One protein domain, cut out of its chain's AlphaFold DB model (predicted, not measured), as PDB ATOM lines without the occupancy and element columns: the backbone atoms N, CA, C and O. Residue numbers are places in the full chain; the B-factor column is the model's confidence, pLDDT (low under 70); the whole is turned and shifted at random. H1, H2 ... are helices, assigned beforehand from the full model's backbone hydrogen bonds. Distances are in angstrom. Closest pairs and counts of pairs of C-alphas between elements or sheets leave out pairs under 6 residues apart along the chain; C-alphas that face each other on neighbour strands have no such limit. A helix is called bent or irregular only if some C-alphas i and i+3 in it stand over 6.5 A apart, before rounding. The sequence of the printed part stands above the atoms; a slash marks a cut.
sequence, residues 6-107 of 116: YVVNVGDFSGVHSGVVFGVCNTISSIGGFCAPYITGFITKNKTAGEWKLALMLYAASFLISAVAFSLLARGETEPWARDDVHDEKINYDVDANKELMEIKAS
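AT A GLANCE: This is residues 6 to 107 of the 116 residues of the protein "Hypothetical protein" of Rotaria socialis (UniProt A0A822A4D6). The model is a narrow helical hairpin, H1b and H2, closed near the turn and opening as a V toward its other end, where a third helix, H3, leads away from the hairpin as a free tail. At that open end H1a, the short first arm of the bent helix H1, is folded at a steep angle to H1b. The printed part has 102 residues, with the named helices H1, H2 and H3 in this order, no named strand, and the class all helix. It is extended, with a radius of gyration of the C-alphas of 24.2 A and spans of 86 by 22 by 22 A, and H3 makes much of the length.

IN THESE COORDINATES: Start at C-alpha 6, at (0.992, 25.933, -41.611), where H1, residues 6 to 43, begins. By its hydrogen bonds it was assigned as one helix, but it is bent: C-alphas 13 and 16 are 9.7 A apart. Its arm H1a, residues 6 to 13, is 11.4 A long; its arm H1b, residues 16 to 43, is 42.4 A long and ends at C-alpha 43 at (-16.542, 42.367, -18.991). H1b is itself irregular, with C-alphas 16 and 19 at 7.3 A. Next find H2, residues 49 to 73, 36.5 A long. Then go on to H3, residues 85 to 107, 33.3 A long, which ends at C-alpha 107 at (19.036, 4.404, -79.511).

HOW THE PARTS SIT: Look first at H1a and H1b, which are close but not clearly touching; their closest C-alphas, those of Gly 11 and Ser 18, are 5.6 A apart. They run opposite ways at a steep tilt of 50 degrees. Now compare H1b with H2: the two form a helical hairpin and run opposite ways at a shallow tilt of 25 degrees. They touch through residues 40 to 43 of H1b and 51 to 55 of H2 alone, and the closest C-alphas, those of Ile 43 and Glu 51, are 6.3 A apart. H3 touches no helix, and H2 and H3 are apart. H1a and H2 are apart too. In H2 and H3 every O i to N i+4 pair is within hydrogen-bond range; in H1a 3 of 4 are, and in H1b 21 of 24.

THE WHOLE: Measure the length between the two C-alphas farthest apart, those of Asn 46 and Ser 107, at 86.4 A. The printed part has no cut. The link from H1 to H2 is tight, with 5 residues, and the link from H2 to H3 is long, with 11. Residues 88 to 107, which belong to H3, stand free. The mean pLDDT of the printed part is 74.3, and it is under 70 at residues 6 to 19, residues 75 to 90 and residue 107.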
ATOM      1  N   TYR A   6       2.317  25.350 -41.359       51.00
ATOM      2  CA  TYR A   6       0.992  25.933 -41.611       51.00
ATOM      3  C   TYR A   6       0.824  26.469 -43.038       51.00
ATOM      4  O   TYR A   6      -0.210  26.266 -43.666       51.00
ATOM      5  N   VAL A   7       1.861  27.122 -43.569       50.53
ATOM      6  CA  VAL A   7       1.828  27.704 -44.920       50.53
ATOM      7  C   VAL A   7       1.793  26.614 -45.997       50.53
ATOM      8  O   VAL A   7       1.153  26.795 -47.027       50.53
ATOM      9  N   VAL A   8       2.421  25.464 -45.738       49.59
ATOM     10  CA  VAL A   8       2.524  24.358 -46.704       49.59
ATOM     11  C   VAL A   8       1.203  23.590 -46.800       49.59
ATOM     12  O   VAL A   8       0.744  23.311 -47.899       49.59
ATOM     13  N   ASN A   9       0.520  23.368 -45.669       52.09
ATOM     14  CA  ASN A   9      -0.768  22.663 -45.637       52.09
ATOM     15  C   ASN A   9      -1.926  23.463 -46.272       52.09
ATOM     16  O   ASN A   9      -2.847  22.877 -46.826       52.09
ATOM     17  N   VAL A  10      -1.901  24.802 -46.220       50.62
ATOM     18  CA  VAL A  10      -2.878  25.636 -46.956       50.62
ATOM     19  C   VAL A  10      -2.571  25.658 -48.456       50.62
ATOM     20  O   VAL A  10      -3.496  25.691 -49.269       50.62
ATOM     21  N   GLY A  11      -1.288  25.616 -48.829       51.22
ATOM     22  CA  GLY A  11      -0.846  25.478 -50.218       51.22
ATOM     23  C   GLY A  11      -1.326  24.177 -50.863       51.22
ATOM     24  O   GLY A  11      -1.919  24.239 -51.936       51.22
ATOM     25  N   ASP A  12      -1.176  23.042 -50.173       56.78
ATOM     26  CA  ASP A  12      -1.596  21.722 -50.681       56.78
ATOM     27  C   ASP A  12      -3.107  21.619 -50.940       56.78
ATOM     28  O   ASP A  12      -3.540  20.890 -51.828       56.78
ATOM     29  N   PHE A  13      -3.926  22.367 -50.195       52.34
ATOM     30  CA  PHE A  13      -5.384  22.349 -50.349       52.34
ATOM     31  C   PHE A  13      -5.942  23.385 -51.334       52.34
ATOM     32  O   PHE A  13      -7.121  23.295 -51.666       52.34
ATOM     33  N   SER A  14      -5.170  24.392 -51.761       52.94
ATOM     34  CA  SER A  14      -5.714  25.531 -52.530       52.94
ATOM     35  C   SER A  14      -4.933  25.920 -53.787       52.94
ATOM     36  O   SER A  14      -5.394  26.809 -54.512       52.94
ATOM     37  N   GLY A  15      -3.790  25.278 -54.065       61.97
ATOM     38  CA  GLY A  15      -2.976  25.554 -55.253       61.97
ATOM     39  C   GLY A  15      -2.694  27.055 -55.411       61.97
ATOM     40  O   GLY A  15      -2.212  27.720 -54.486       61.97
ATOM     41  N   VAL A  16      -3.074  27.624 -56.557       56.81
ATOM     42  CA  VAL A  16      -2.930  29.058 -56.891       56.81
ATOM     43  C   VAL A  16      -3.776  30.036 -56.052       56.81
ATOM     44  O   VAL A  16      -3.452  31.225 -55.988       56.81
ATOM     45  N   HIS A  17      -4.832  29.583 -55.365       62.25
ATOM     46  CA  HIS A  17      -5.734  30.454 -54.585       62.25
ATOM     47  C   HIS A  17      -5.271  30.701 -53.139       62.25
ATOM     48  O   HIS A  17      -5.889  31.482 -52.404       62.25
ATOM     49  N   SER A  18      -4.147  30.096 -52.748       63.94
ATOM     50  CA  SER A  18      -3.563  30.174 -51.406       63.94
ATOM     51  C   SER A  18      -3.355  31.618 -50.918       63.94
ATOM     52  O   SER A  18      -3.623  31.931 -49.759       63.94
ATOM     53  N   GLY A  19      -3.001  32.550 -51.814       65.31
ATOM     54  CA  GLY A  19      -2.826  33.969 -51.472       65.31
ATOM     55  C   GLY A  19      -4.116  34.690 -51.055       65.31
ATOM     56  O   GLY A  19      -4.105  35.472 -50.103       65.31
ATOM     57  N   VAL A  20      -5.243  34.407 -51.718       71.88
ATOM     58  CA  VAL A  20      -6.544  35.021 -51.392       71.88
ATOM     59  C   VAL A  20      -7.098  34.429 -50.101       71.88
ATOM     60  O   VAL A  20      -7.544  35.177 -49.230       71.88
ATOM     61  N   VAL A  21      -6.998  33.107 -49.930       73.38
ATOM     62  CA  VAL A  21      -7.398  32.424 -48.690       73.38
ATOM     63  C   VAL A  21      -6.581  32.949 -47.511       73.38
ATOM     64  O   VAL A  21      -7.147  33.347 -46.494       73.38
ATOM     65  N   PHE A  22      -5.260  33.059 -47.667       74.12
ATOM     66  CA  PHE A  22      -4.383  33.615 -46.640       74.12
ATOM     67  C   PHE A  22      -4.715  35.083 -46.324       74.12
ATOM     68  O   PHE A  22      -4.714  35.481 -45.156       74.12
ATOM     69  N   GLY A  23      -5.053  35.884 -47.338       79.69
ATOM     70  CA  GLY A  23      -5.520  37.260 -47.165       79.69
ATOM     71  C   GLY A  23      -6.804  37.344 -46.337       79.69
ATOM     72  O   GLY A  23      -6.855  38.085 -45.356       79.69
ATOM     73  N   VAL A  24      -7.811  36.534 -46.668       82.00
ATOM     74  CA  VAL A  24      -9.085  36.470 -45.929       82.00
ATOM     75  C   VAL A  24      -8.874  35.985 -44.490       82.00
ATOM     76  O   VAL A  24      -9.437  36.551 -43.553       82.00
ATOM     77  N   CYS A  25      -8.007  34.997 -44.263       82.69
ATOM     78  CA  CYS A  25      -7.665  34.561 -42.907       82.69
ATOM     79  C   CYS A  25      -7.031  35.688 -42.072       82.69
ATOM     80  O   CYS A  25      -7.339  35.823 -40.883       82.69
ATOM     81  N   ASN A  26      -6.172  36.517 -42.674       84.31
ATOM     82  CA  ASN A  26      -5.552  37.652 -41.987       84.31
ATOM     83  C   ASN A  26      -6.555  38.765 -41.664       84.31
ATOM     84  O   ASN A  26      -6.475  39.355 -40.583       84.31
ATOM     85  N   THR A  27      -7.520  39.045 -42.546       86.81
ATOM     86  CA  THR A  27      -8.547  40.060 -42.266       86.81
ATOM     87  C   THR A  27      -9.470  39.607 -41.139       86.81
ATOM     88  O   THR A  27      -9.686  40.367 -40.195       86.81
ATOM     89  N   ILE A  28      -9.930  38.352 -41.161       85.62
ATOM     90  CA  ILE A  28     -10.751  37.773 -40.088       85.62
ATOM     91  C   ILE A  28      -9.977  37.763 -38.763       85.62
ATOM     92  O   ILE A  28     -10.523  38.167 -37.734       85.62
ATOM     93  N   SER A  29      -8.695  37.384 -38.783       83.88
ATOM     94  CA  SER A  29      -7.844  37.412 -37.583       83.88
ATOM     95  C   SER A  29      -7.678  38.825 -37.028       83.88
ATOM     96  O   SER A  29      -7.752  39.027 -35.817       83.88
ATOM     97  N   SER A  30      -7.515  39.818 -37.903       86.44
ATOM     98  CA  SER A  30      -7.384  41.221 -37.497       86.44
ATOM     99  C   SER A  30      -8.679  41.760 -36.885       86.44
ATOM    100  O   SER A  30      -8.641  42.441 -35.861       86.44
ATOM    101  N   ILE A  31      -9.835  41.408 -37.457       86.25
ATOM    102  CA  ILE A  31     -11.150  41.790 -36.920       86.25
ATOM    103  C   ILE A  31     -11.382  41.119 -35.560       86.25
ATOM    104  O   ILE A  31     -11.750  41.792 -34.598       86.25
ATOM    105  N   GLY A  32     -11.102  39.819 -35.441       83.44
ATOM    106  CA  GLY A  32     -11.202  39.097 -34.169       83.44
ATOM    107  C   GLY A  32     -10.285  39.682 -33.091       83.44
ATOM    108  O   GLY A  32     -10.715  39.888 -31.954       83.44
ATOM    109  N   GLY A  33      -9.052  40.034 -33.464       81.88
ATOM    110  CA  GLY A  33      -8.087  40.705 -32.593       81.88
ATOM    111  C   GLY A  33      -8.535  42.097 -32.143       81.88
ATOM    112  O   GLY A  33      -8.244  42.487 -31.016       81.88
ATOM    113  N   PHE A  34      -9.294  42.818 -32.969       83.75
ATOM    114  CA  PHE A  34      -9.901  44.099 -32.600       83.75
ATOM    115  C   PHE A  34     -11.119  43.930 -31.673       83.75
ATOM    116  O   PHE A  34     -11.290  44.688 -30.716       83.75
ATOM    117  N   CYS A  35     -11.949  42.910 -31.904       82.56
ATOM    118  CA  CYS A  35     -13.125  42.631 -31.076       82.56
ATOM    119  C   CYS A  35     -12.766  42.090 -29.679       82.56
ATOM    120  O   CYS A  35     -13.486  42.352 -28.713       82.56
ATOM    121  N   ALA A  36     -11.653  41.367 -29.542       79.88
ATOM    122  CA  ALA A  36     -11.215  40.773 -28.277       79.88
ATOM    123  C   ALA A  36     -11.031  41.784 -27.114       79.88
ATOM    124  O   ALA A  36     -11.619  41.569 -26.045       79.88
ATOM    125  N   PRO A  37     -10.286  42.900 -27.262       78.62
ATOM    126  CA  PRO A  37     -10.155  43.907 -26.209       78.62
ATOM    127  C   PRO A  37     -11.452  44.690 -25.975       78.62
ATOM    128  O   PRO A  37     -11.698  45.112 -24.847       78.62
ATOM    129  N   TYR A  38     -12.312  44.838 -26.989       81.81
ATOM    130  CA  TYR A  38     -13.618  45.486 -26.832       81.81
ATOM    131  C   TYR A  38     -14.535  44.686 -25.894       81.81
ATOM    132  O   TYR A  38     -15.072  45.222 -24.923       81.81
ATOM    133  N   ILE A  39     -14.650  43.378 -26.134       78.00
ATOM    134  CA  ILE A  39     -15.466  42.473 -25.313       78.00
ATOM    135  C   ILE A  39     -14.868  42.345 -23.903       78.00
ATOM    136  O   ILE A  39     -15.588  42.445 -22.908       78.00
ATOM    137  N   THR A  40     -13.543  42.210 -23.803       76.88
ATOM    138  CA  THR A  40     -12.844  42.134 -22.507       76.88
ATOM    139  C   THR A  40     -12.994  43.428 -21.703       76.88
ATOM    140  O   THR A  40     -13.170  43.380 -20.488       76.88
ATOM    141  N   GLY A  41     -12.992  44.590 -22.362       78.31
ATOM    142  CA  GLY A  41     -13.218  45.887 -21.720       78.31
ATOM    143  C   GLY A  41     -14.636  46.055 -21.171       78.31
ATOM    144  O   GLY A  41     -14.825  46.712 -20.149       78.31
ATOM    145  N   PHE A  42     -15.632  45.424 -21.798       78.25
ATOM    146  CA  PHE A  42     -17.005  45.430 -21.290       78.25
ATOM    147  C   PHE A  42     -17.196  44.503 -20.081       78.25
ATOM    148  O   PHE A  42     -17.970  44.821 -19.179       78.25
ATOM    149  N   ILE A  43     -16.481  43.376 -20.061       72.94
ATOM    150  CA  ILE A  43     -16.542  42.367 -18.991       72.94
ATOM    151  C   ILE A  43     -15.758  42.812 -17.752       72.94
ATOM    152  O   ILE A  43     -16.209  42.603 -16.629       72.94
ATOM    153  N   THR A  44     -14.619  43.475 -17.938       75.25
ATOM    154  CA  THR A  44     -13.711  43.872 -16.851       75.25
ATOM    155  C   THR A  44     -13.982  45.310 -16.390       75.25
ATOM    156  O   THR A  44     -13.078  46.146 -16.329       75.25
ATOM    157  N   LYS A  45     -15.242  45.635 -16.066       72.00
ATOM    158  CA  LYS A  45     -15.609  46.980 -15.578       72.00
ATOM    159  C   LYS A  45     -15.071  47.262 -14.176       72.00
ATOM    160  O   LYS A  45     -14.629  48.380 -13.920       72.00
ATOM    161  N   ASN A  46     -15.069  46.264 -13.289       75.56
ATOM    162  CA  ASN A  46     -14.621  46.430 -11.903       75.56
ATOM    163  C   ASN A  46     -13.183  45.939 -11.672       75.56
ATOM    164  O   ASN A  46     -12.666  46.063 -10.564       75.56
ATOM    165  N   LYS A  47     -12.519  45.411 -12.714       72.56
ATOM    166  CA  LYS A  47     -11.135  44.902 -12.691       72.56
ATOM    167  C   LYS A  47     -10.891  43.874 -11.585       72.56
ATOM    168  O   LYS A  47      -9.795  43.791 -11.031       72.56
ATOM    169  N   THR A  48     -11.904  43.077 -11.271       81.88
ATOM    170  CA  THR A  48     -11.809  42.061 -10.218       81.88
ATOM    171  C   THR A  48     -11.269  40.740 -10.766       81.88
ATOM    172  O   THR A  48     -11.438  40.410 -11.939       81.88
ATOM    173  N   ALA A  49     -10.637  39.933  -9.907       78.25
ATOM    174  CA  ALA A  49     -10.095  38.627 -10.300       78.25
ATOM    175  C   ALA A  49     -11.173  37.646 -10.820       78.25
ATOM    176  O   ALA A  49     -10.865  36.739 -11.593       78.25
ATOM    177  N   GLY A  50     -12.437  37.830 -10.419       80.38
ATOM    178  CA  GLY A  50     -13.571  37.043 -10.914       80.38
ATOM    179  C   GLY A  50     -13.930  37.349 -12.373       80.38
ATOM    180  O   GLY A  50     -14.157  36.425 -13.150       80.38
ATOM    181  N   GLU A  51     -13.912  38.622 -12.772       79.38
ATOM    182  CA  GLU A  51     -14.208  39.052 -14.151       79.38
ATOM    183  C   GLU A  51     -13.145  38.543 -15.140       79.38
ATOM    184  O   GLU A  51     -13.470  38.075 -16.230       79.38
ATOM    185  N   TRP A  52     -11.873  38.522 -14.728       82.31
ATOM    186  CA  TRP A  52     -10.786  37.954 -15.533       82.31
ATOM    187  C   TRP A  52     -10.921  36.445 -15.747       82.31
ATOM    188  O   TRP A  52     -10.654  35.952 -16.844       82.31
ATOM    189  N   LYS A  53     -11.381  35.703 -14.733       83.75
ATOM    190  CA  LYS A  53     -11.695  34.274 -14.888       83.75
ATOM    191  C   LYS A  53     -12.800  34.054 -15.918       83.75
ATOM    192  O   LYS A  53     -12.683  33.145 -16.734       83.75
ATOM    193  N   LEU A  54     -13.832  34.900 -15.918       82.62
ATOM    194  CA  LEU A  54     -14.907  34.836 -16.908       82.62
ATOM    195  C   LEU A  54     -14.385  35.119 -18.326       82.62
ATOM    196  O   LEU A  54     -14.716  34.385 -19.254       82.62
ATOM    197  N   ALA A  55     -13.521  36.125 -18.488       82.81
ATOM    198  CA  ALA A  55     -12.894  36.437 -19.774       82.81
ATOM    199  C   ALA A  55     -12.058  35.259 -20.310       82.81
ATOM    200  O   ALA A  55     -12.165  34.903 -21.481       82.81
ATOM    201  N   LEU A  56     -11.285  34.600 -19.442       83.06
ATOM    202  CA  LEU A  56     -10.516  33.409 -19.810       83.06
ATOM    203  C   LEU A  56     -11.415  32.215 -20.166       83.06
ATOM    204  O   LEU A  56     -11.111  31.494 -21.114       83.06
ATOM    205  N   MET A  57     -12.537  32.021 -19.464       85.81
ATOM    206  CA  MET A  57     -13.510  30.977 -19.817       85.81
ATOM    207  C   MET A  57     -14.173  31.241 -21.173       85.81
ATOM    208  O   MET A  57     -14.364  30.304 -21.944       85.81
ATOM    209  N   LEU A  58     -14.479  32.500 -21.498       85.56
ATOM    210  CA  LEU A  58     -14.998  32.877 -22.816       85.56
ATOM    211  C   LEU A  58     -13.961  32.662 -23.921       85.56
ATOM    212  O   LEU A  58     -14.317  32.208 -25.008       85.56
ATOM    213  N   TYR A  59     -12.687  32.933 -23.631       85.06
ATOM    214  CA  TYR A  59     -11.590  32.625 -24.543       85.06
ATOM    215  C   TYR A  59     -11.528  31.114 -24.799       85.06
ATOM    216  O   TYR A  59     -11.588  30.687 -25.942       85.06
ATOM    217  N   ALA A  60     -11.537  30.281 -23.755       88.00
ATOM    218  CA  ALA A  60     -11.573  28.824 -23.912       88.00
ATOM    219  C   ALA A  60     -12.808  28.334 -24.700       88.00
ATOM    220  O   ALA A  60     -12.691  27.454 -25.555       88.00
ATOM    221  N   ALA A  61     -13.982  28.928 -24.468       88.81
ATOM    222  CA  ALA A  61     -15.201  28.603 -25.204       88.81
ATOM    223  C   ALA A  61     -15.096  28.943 -26.702       88.81
ATOM    224  O   ALA A  61     -15.583  28.175 -27.532       88.81
ATOM    225  N   SER A  62     -14.428  30.039 -27.077       87.00
ATOM    226  CA  SER A  62     -14.246  30.400 -28.490       87.00
ATOM    227  C   SER A  62     -13.325  29.425 -29.236       87.00
ATOM    228  O   SER A  62     -13.586  29.131 -30.407       87.00
ATOM    229  N   PHE A  63     -12.322  28.841 -28.566       87.31
ATOM    230  CA  PHE A  63     -11.524  27.750 -29.146       87.31
ATOM    231  C   PHE A  63     -12.353  26.492 -29.360       87.31
ATOM    232  O   PHE A  63     -12.217  25.858 -30.402       87.31
ATOM    233  N   LEU A  64     -13.235  26.143 -28.421       90.75
ATOM    234  CA  LEU A  64     -14.119  24.988 -28.584       90.75
ATOM    235  C   LEU A  64     -15.087  25.181 -29.755       90.75
ATOM    236  O   LEU A  64     -15.234  24.278 -30.573       90.75
ATOM    237  N   ILE A  65     -15.692  26.364 -29.887       89.12
ATOM    238  CA  ILE A  65     -16.566  26.688 -31.027       89.12
ATOM    239  C   ILE A  65     -15.782  26.601 -32.341       89.12
ATOM    240  O   ILE A  65     -16.256  25.993 -33.296       89.12
ATOM    241  N   SER A  66     -14.567  27.152 -32.374       84.50
ATOM    242  CA  SER A  66     -13.682  27.071 -33.542       84.50
ATOM    243  C   SER A  66     -13.318  25.627 -33.888       84.50
ATOM    244  O   SER A  66     -13.341  25.256 -35.056       84.50
ATOM    245  N   ALA A  67     -13.037  24.790 -32.886       87.69
ATOM    246  CA  ALA A  67     -12.720  23.380 -33.082       87.69
ATOM    247  C   ALA A  67     -13.917  22.594 -33.638       87.69
ATOM    248  O   ALA A  67     -13.750  21.781 -34.545       87.69
ATOM    249  N   VAL A  68     -15.128  22.863 -33.141       90.88
ATOM    250  CA  VAL A  68     -16.364  22.254 -33.653       90.88
ATOM    251  C   VAL A  68     -16.647  22.722 -35.078       90.88
ATOM    252  O   VAL A  68     -16.900  21.893 -35.947       90.88
ATOM    253  N   ALA A  69     -16.556  24.025 -35.344       85.81
ATOM    254  CA  ALA A  69     -16.745  24.576 -36.682       85.81
ATOM    255  C   ALA A  69     -15.735  23.984 -37.672       85.81
ATOM    256  O   ALA A  69     -16.123  23.528 -38.743       85.81
ATOM    257  N   PHE A  70     -14.460  23.903 -37.290       80.94
ATOM    258  CA  PHE A  70     -13.439  23.252 -38.103       80.94
ATOM    259  C   PHE A  70     -13.768  21.777 -38.337       80.94
ATOM    260  O   PHE A  70     -13.720  21.323 -39.468       80.94
ATOM    261  N   SER A  71     -14.186  21.042 -37.306       84.38
ATOM    262  CA  SER A  71     -14.528  19.618 -37.437       84.38
ATOM    263  C   SER A  71     -15.738  19.362 -38.344       84.38
ATOM    264  O   SER A  71     -15.816  18.306 -38.961       84.38
ATOM    265  N   LEU A  72     -16.683  20.306 -38.424       83.38
ATOM    266  CA  LEU A  72     -17.869  20.203 -39.283       83.38
ATOM    267  C   LEU A  72     -17.600  20.633 -40.731       83.38
ATOM    268  O   LEU A  72     -18.197  20.078 -41.649       83.38
ATOM    269  N   LEU A  73     -16.751  21.643 -40.933       73.06
ATOM    270  CA  LEU A  73     -16.473  22.222 -42.252       73.06
ATOM    271  C   LEU A  73     -15.246  21.598 -42.932       73.06
ATOM    272  O   LEU A  73     -15.110  21.712 -44.148       73.06
ATOM    273  N   ALA A  74     -14.351  20.952 -42.179       70.38
ATOM    274  CA  ALA A  74     -13.191  20.268 -42.732       70.38
ATOM    275  C   ALA A  74     -13.642  19.036 -43.523       70.38
ATOM    276  O   ALA A  74     -13.945  17.978 -42.972       70.38
ATOM    277  N   ARG A  75     -13.665  19.182 -44.844       64.38
ATOM    278  CA  ARG A  75     -13.789  18.072 -45.783       64.38
ATOM    279  C   ARG A  75     -12.386  17.583 -46.135       64.38
ATOM    280  O   ARG A  75     -11.532  18.376 -46.507       64.38
ATOM    281  N   GLY A  76     -12.150  16.278 -46.007       60.25
ATOM    282  CA  GLY A  76     -10.864  15.646 -46.332       60.25
ATOM    283  C   GLY A  76     -10.637  15.386 -47.826       60.25
ATOM    284  O   GLY A  76      -9.674  14.716 -48.176       60.25
ATOM    285  N   GLU A  77     -11.525  15.871 -48.697       56.97
ATOM    286  CA  GLU A  77     -11.425  15.716 -50.148       56.97
ATOM    287  C   GLU A  77     -11.060  17.052 -50.794       56.97
ATOM    288  O   GLU A  77     -11.645  18.090 -50.482       56.97
ATOM    289  N   THR A  78     -10.085  17.015 -51.703       55.62
ATOM    290  CA  THR A  78      -9.658  18.169 -52.496       55.62
ATOM    291  C   THR A  78     -10.798  18.580 -53.426       55.62
ATOM    292  O   THR A  78     -11.155  17.852 -54.355       55.62
ATOM    293  N   GLU A  79     -11.400  19.734 -53.153       61.09
ATOM    294  CA  GLU A  79     -12.498  20.268 -53.956       61.09
ATOM    295  C   GLU A  79     -12.015  20.598 -55.391       61.09
ATOM    296  O   GLU A  79     -10.862  20.986 -55.590       61.09
ATOM    297  N   PRO A  80     -12.869  20.461 -56.424       56.44
ATOM    298  CA  PRO A  80     -12.458  20.506 -57.833       56.44
ATOM    299  C   PRO A  80     -11.894  21.855 -58.305       56.44
ATOM    300  O   PRO A  80     -11.230  21.889 -59.331       56.44
ATOM    301  N   TRP A  81     -12.116  22.947 -57.565       62.81
ATOM    302  CA  TRP A  81     -11.524  24.266 -57.836       62.81
ATOM    303  C   TRP A  81     -10.067  24.397 -57.363       62.81
ATOM    304  O   TRP A  81      -9.401  25.373 -57.704       62.81
ATOM    305  N   ALA A  82      -9.588  23.448 -56.552       55.31
ATOM    306  CA  ALA A  82      -8.214  23.376 -56.063       55.31
ATOM    307  C   ALA A  82      -7.342  22.388 -56.862       55.31
ATOM    308  O   ALA A  82      -6.158  22.245 -56.569       55.31
ATOM    309  N   ARG A  83      -7.913  21.696 -57.859       58.56
ATOM    310  CA  ARG A  83      -7.146  20.892 -58.816       58.56
ATOM    311  C   ARG A  83      -6.536  21.847 -59.838       58.56
ATOM    312  O   ARG A  83      -7.280  22.441 -60.602       58.56
ATOM    313  N   ASP A  84      -5.216  22.018 -59.820       61.44
ATOM    314  CA  ASP A  84      -4.498  22.774 -60.851       61.44
ATOM    315  C   ASP A  84      -4.337  21.893 -62.100       61.44
ATOM    316  O   ASP A  84      -3.318  21.229 -62.301       61.44
ATOM    317  N   ASP A  85      -5.339  21.913 -62.972       58.00
ATOM    318  CA  ASP A  85      -5.320  21.278 -64.295       58.00
ATOM    319  C   ASP A  85      -4.103  21.722 -65.136       58.00
ATOM    320  O   ASP A  85      -3.530  20.937 -65.890       58.00
ATOM    321  N   VAL A  86      -3.605  22.942 -64.910       57.03
ATOM    322  CA  VAL A  86      -2.406  23.490 -65.567       57.03
ATOM    323  C   VAL A  86      -1.097  22.887 -65.031       57.03
ATOM    324  O   VAL A  86      -0.113  22.794 -65.773       57.03
ATOM    325  N   HIS A  87      -1.038  22.502 -63.752       58.22
ATOM    326  CA  HIS A  87       0.175  21.923 -63.163       58.22
ATOM    327  C   HIS A  87       0.320  20.445 -63.546       58.22
ATOM    328  O   HIS A  87       1.434  20.008 -63.857       58.22
ATOM    329  N   ASP A  88      -0.791  19.710 -63.596       60.59
ATOM    330  CA  ASP A  88      -0.812  18.317 -64.051       60.59
ATOM    331  C   ASP A  88      -0.439  18.203 -65.542       60.59
ATOM    332  O   ASP A  88       0.322  17.310 -65.924       60.59
ATOM    333  N   GLU A  89      -0.875  19.146 -66.386       63.84
ATOM    334  CA  GLU A  89      -0.532  19.158 -67.816       63.84
ATOM    335  C   GLU A  89       0.964  19.433 -68.060       63.84
ATOM    336  O   GLU A  89       1.605  18.749 -68.863       63.84
ATOM    337  N   LYS A  90       1.566  20.380 -67.324       64.44
ATOM    338  CA  LYS A  90       3.003  20.689 -67.448       64.44
ATOM    339  C   LYS A  90       3.908  19.559 -66.964       64.44
ATOM    340  O   LYS A  90       4.962  19.348 -67.563       64.44
ATOM    341  N   ILE A  91       3.523  18.852 -65.900       70.94
ATOM    342  CA  ILE A  91       4.280  17.688 -65.421       70.94
ATOM    343  C   ILE A  91       4.205  16.557 -66.446       70.94
ATOM    344  O   ILE A  91       5.243  15.985 -66.768       70.94
ATOM    345  N   ASN A  92       3.025  16.268 -67.001       71.31
ATOM    346  CA  ASN A  92       2.901  15.237 -68.035       71.31
ATOM    347  C   ASN A  92       3.736  15.577 -69.278       71.31
ATOM    348  O   ASN A  92       4.473  14.720 -69.754       71.31
ATOM    349  N   TYR A  93       3.728  16.837 -69.729       74.19
ATOM    350  CA  TYR A  93       4.564  17.278 -70.849       74.19
ATOM    351  C   TYR A  93       6.070  17.083 -70.590       74.19
ATOM    352  O   TYR A  93       6.792  16.611 -71.467       74.19
ATOM    353  N   ASP A  94       6.562  17.423 -69.393       77.69
ATOM    354  CA  ASP A  94       7.978  17.243 -69.037       77.69
ATOM    355  C   ASP A  94       8.360  15.757 -68.910       77.69
ATOM    356  O   ASP A  94       9.440  15.346 -69.338       77.69
ATOM    357  N   VAL A  95       7.463  14.926 -68.374       79.69
ATOM    358  CA  VAL A  95       7.659  13.471 -68.274       79.69
ATOM    359  C   VAL A  95       7.710  12.830 -69.660       79.69
ATOM    360  O   VAL A  95       8.614  12.032 -69.923       79.69
ATOM    361  N   ASP A  96       6.794  13.203 -70.553       83.56
ATOM    362  CA  ASP A  96       6.753  12.696 -71.925       83.56
ATOM    363  C   ASP A  96       7.991  13.142 -72.716       83.56
ATOM    364  O   ASP A  96       8.665  12.308 -73.325       83.56
ATOM    365  N   ALA A  97       8.386  14.415 -72.606       84.50
ATOM    366  CA  ALA A  97       9.604  14.927 -73.232       84.50
ATOM    367  C   ALA A  97      10.866  14.215 -72.713       84.50
ATOM    368  O   ALA A  97      11.741  13.828 -73.491       84.50
ATOM    369  N   ASN A  98      10.974  13.985 -71.403       86.75
ATOM    370  CA  ASN A  98      12.103  13.255 -70.830       86.75
ATOM    371  C   ASN A  98      12.124  11.786 -71.268       86.75
ATOM    372  O   ASN A  98      13.207  11.232 -71.475       86.75
ATOM    373  N   LYS A  99      10.959  11.161 -71.447       86.62
ATOM    374  CA  LYS A  99      10.843   9.788 -71.943       86.62
ATOM    375  C   LYS A  99      11.294   9.677 -73.400       86.62
ATOM    376  O   LYS A  99      12.121   8.815 -73.697       86.62
ATOM    377  N   GLU A 100      10.864  10.592 -74.269       86.75
ATOM    378  CA  GLU A 100      11.348  10.666 -75.655       86.75
ATOM    379  C   GLU A 100      12.868  10.894 -75.709       86.75
ATOM    380  O   GLU A 100      13.591  10.215 -76.441       86.75
ATOM    381  N   LEU A 101      13.401  11.788 -74.868       81.94
ATOM    382  CA  LEU A 101      14.845  12.020 -74.768       81.94
ATOM    383  C   LEU A 101      15.614  10.784 -74.276       81.94
ATOM    384  O   LEU A 101      16.756  10.574 -74.694       81.94
ATOM    385  N   MET A 102      15.029   9.968 -73.395       83.12
ATOM    386  CA  MET A 102      15.628   8.704 -72.954       83.12
ATOM    387  C   MET A 102      15.622   7.649 -74.061       83.12
ATOM    388  O   MET A 102      16.629   6.960 -74.224       83.12
ATOM    389  N   GLU A 103      14.555   7.552 -74.854       85.50
ATOM    390  CA  GLU A 103      14.479   6.644 -76.006       85.50
ATOM    391  C   GLU A 103      15.502   7.021 -77.089       85.50
ATOM    392  O   GLU A 103      16.235   6.160 -77.585       85.50
ATOM    393  N   ILE A 104      15.652   8.319 -77.373       79.19
ATOM    394  CA  ILE A 104      16.678   8.828 -78.294       79.19
ATOM    395  C   ILE A 104      18.077   8.503 -77.762       79.19
ATOM    396  O   ILE A 104      18.914   7.973 -78.494       79.19
ATOM    397  N   LYS A 105      18.348   8.763 -76.476       80.50
ATOM    398  CA  LYS A 105      19.653   8.451 -75.871       80.50
ATOM    399  C   LYS A 105      19.941   6.951 -75.888       80.50
ATOM    400  O   LYS A 105      21.058   6.580 -76.228       80.50
ATOM    401  N   ALA A 106      18.952   6.103 -75.605       78.81
ATOM    402  CA  ALA A 106      19.088   4.649 -75.658       78.81
ATOM    403  C   ALA A 106      19.387   4.144 -77.080       78.81
ATOM    404  O   ALA A 106      20.236   3.269 -77.248       78.81
ATOM    405  N   SER A 107      18.770   4.739 -78.106       67.81
ATOM    406  CA  SER A 107      19.036   4.404 -79.511       67.81
ATOM    407  C   SER A 107      20.369   4.957 -80.036       67.81
ATOM    408  O   SER A 107      20.853   4.488 -81.065       67.81
TER     409      SER A 107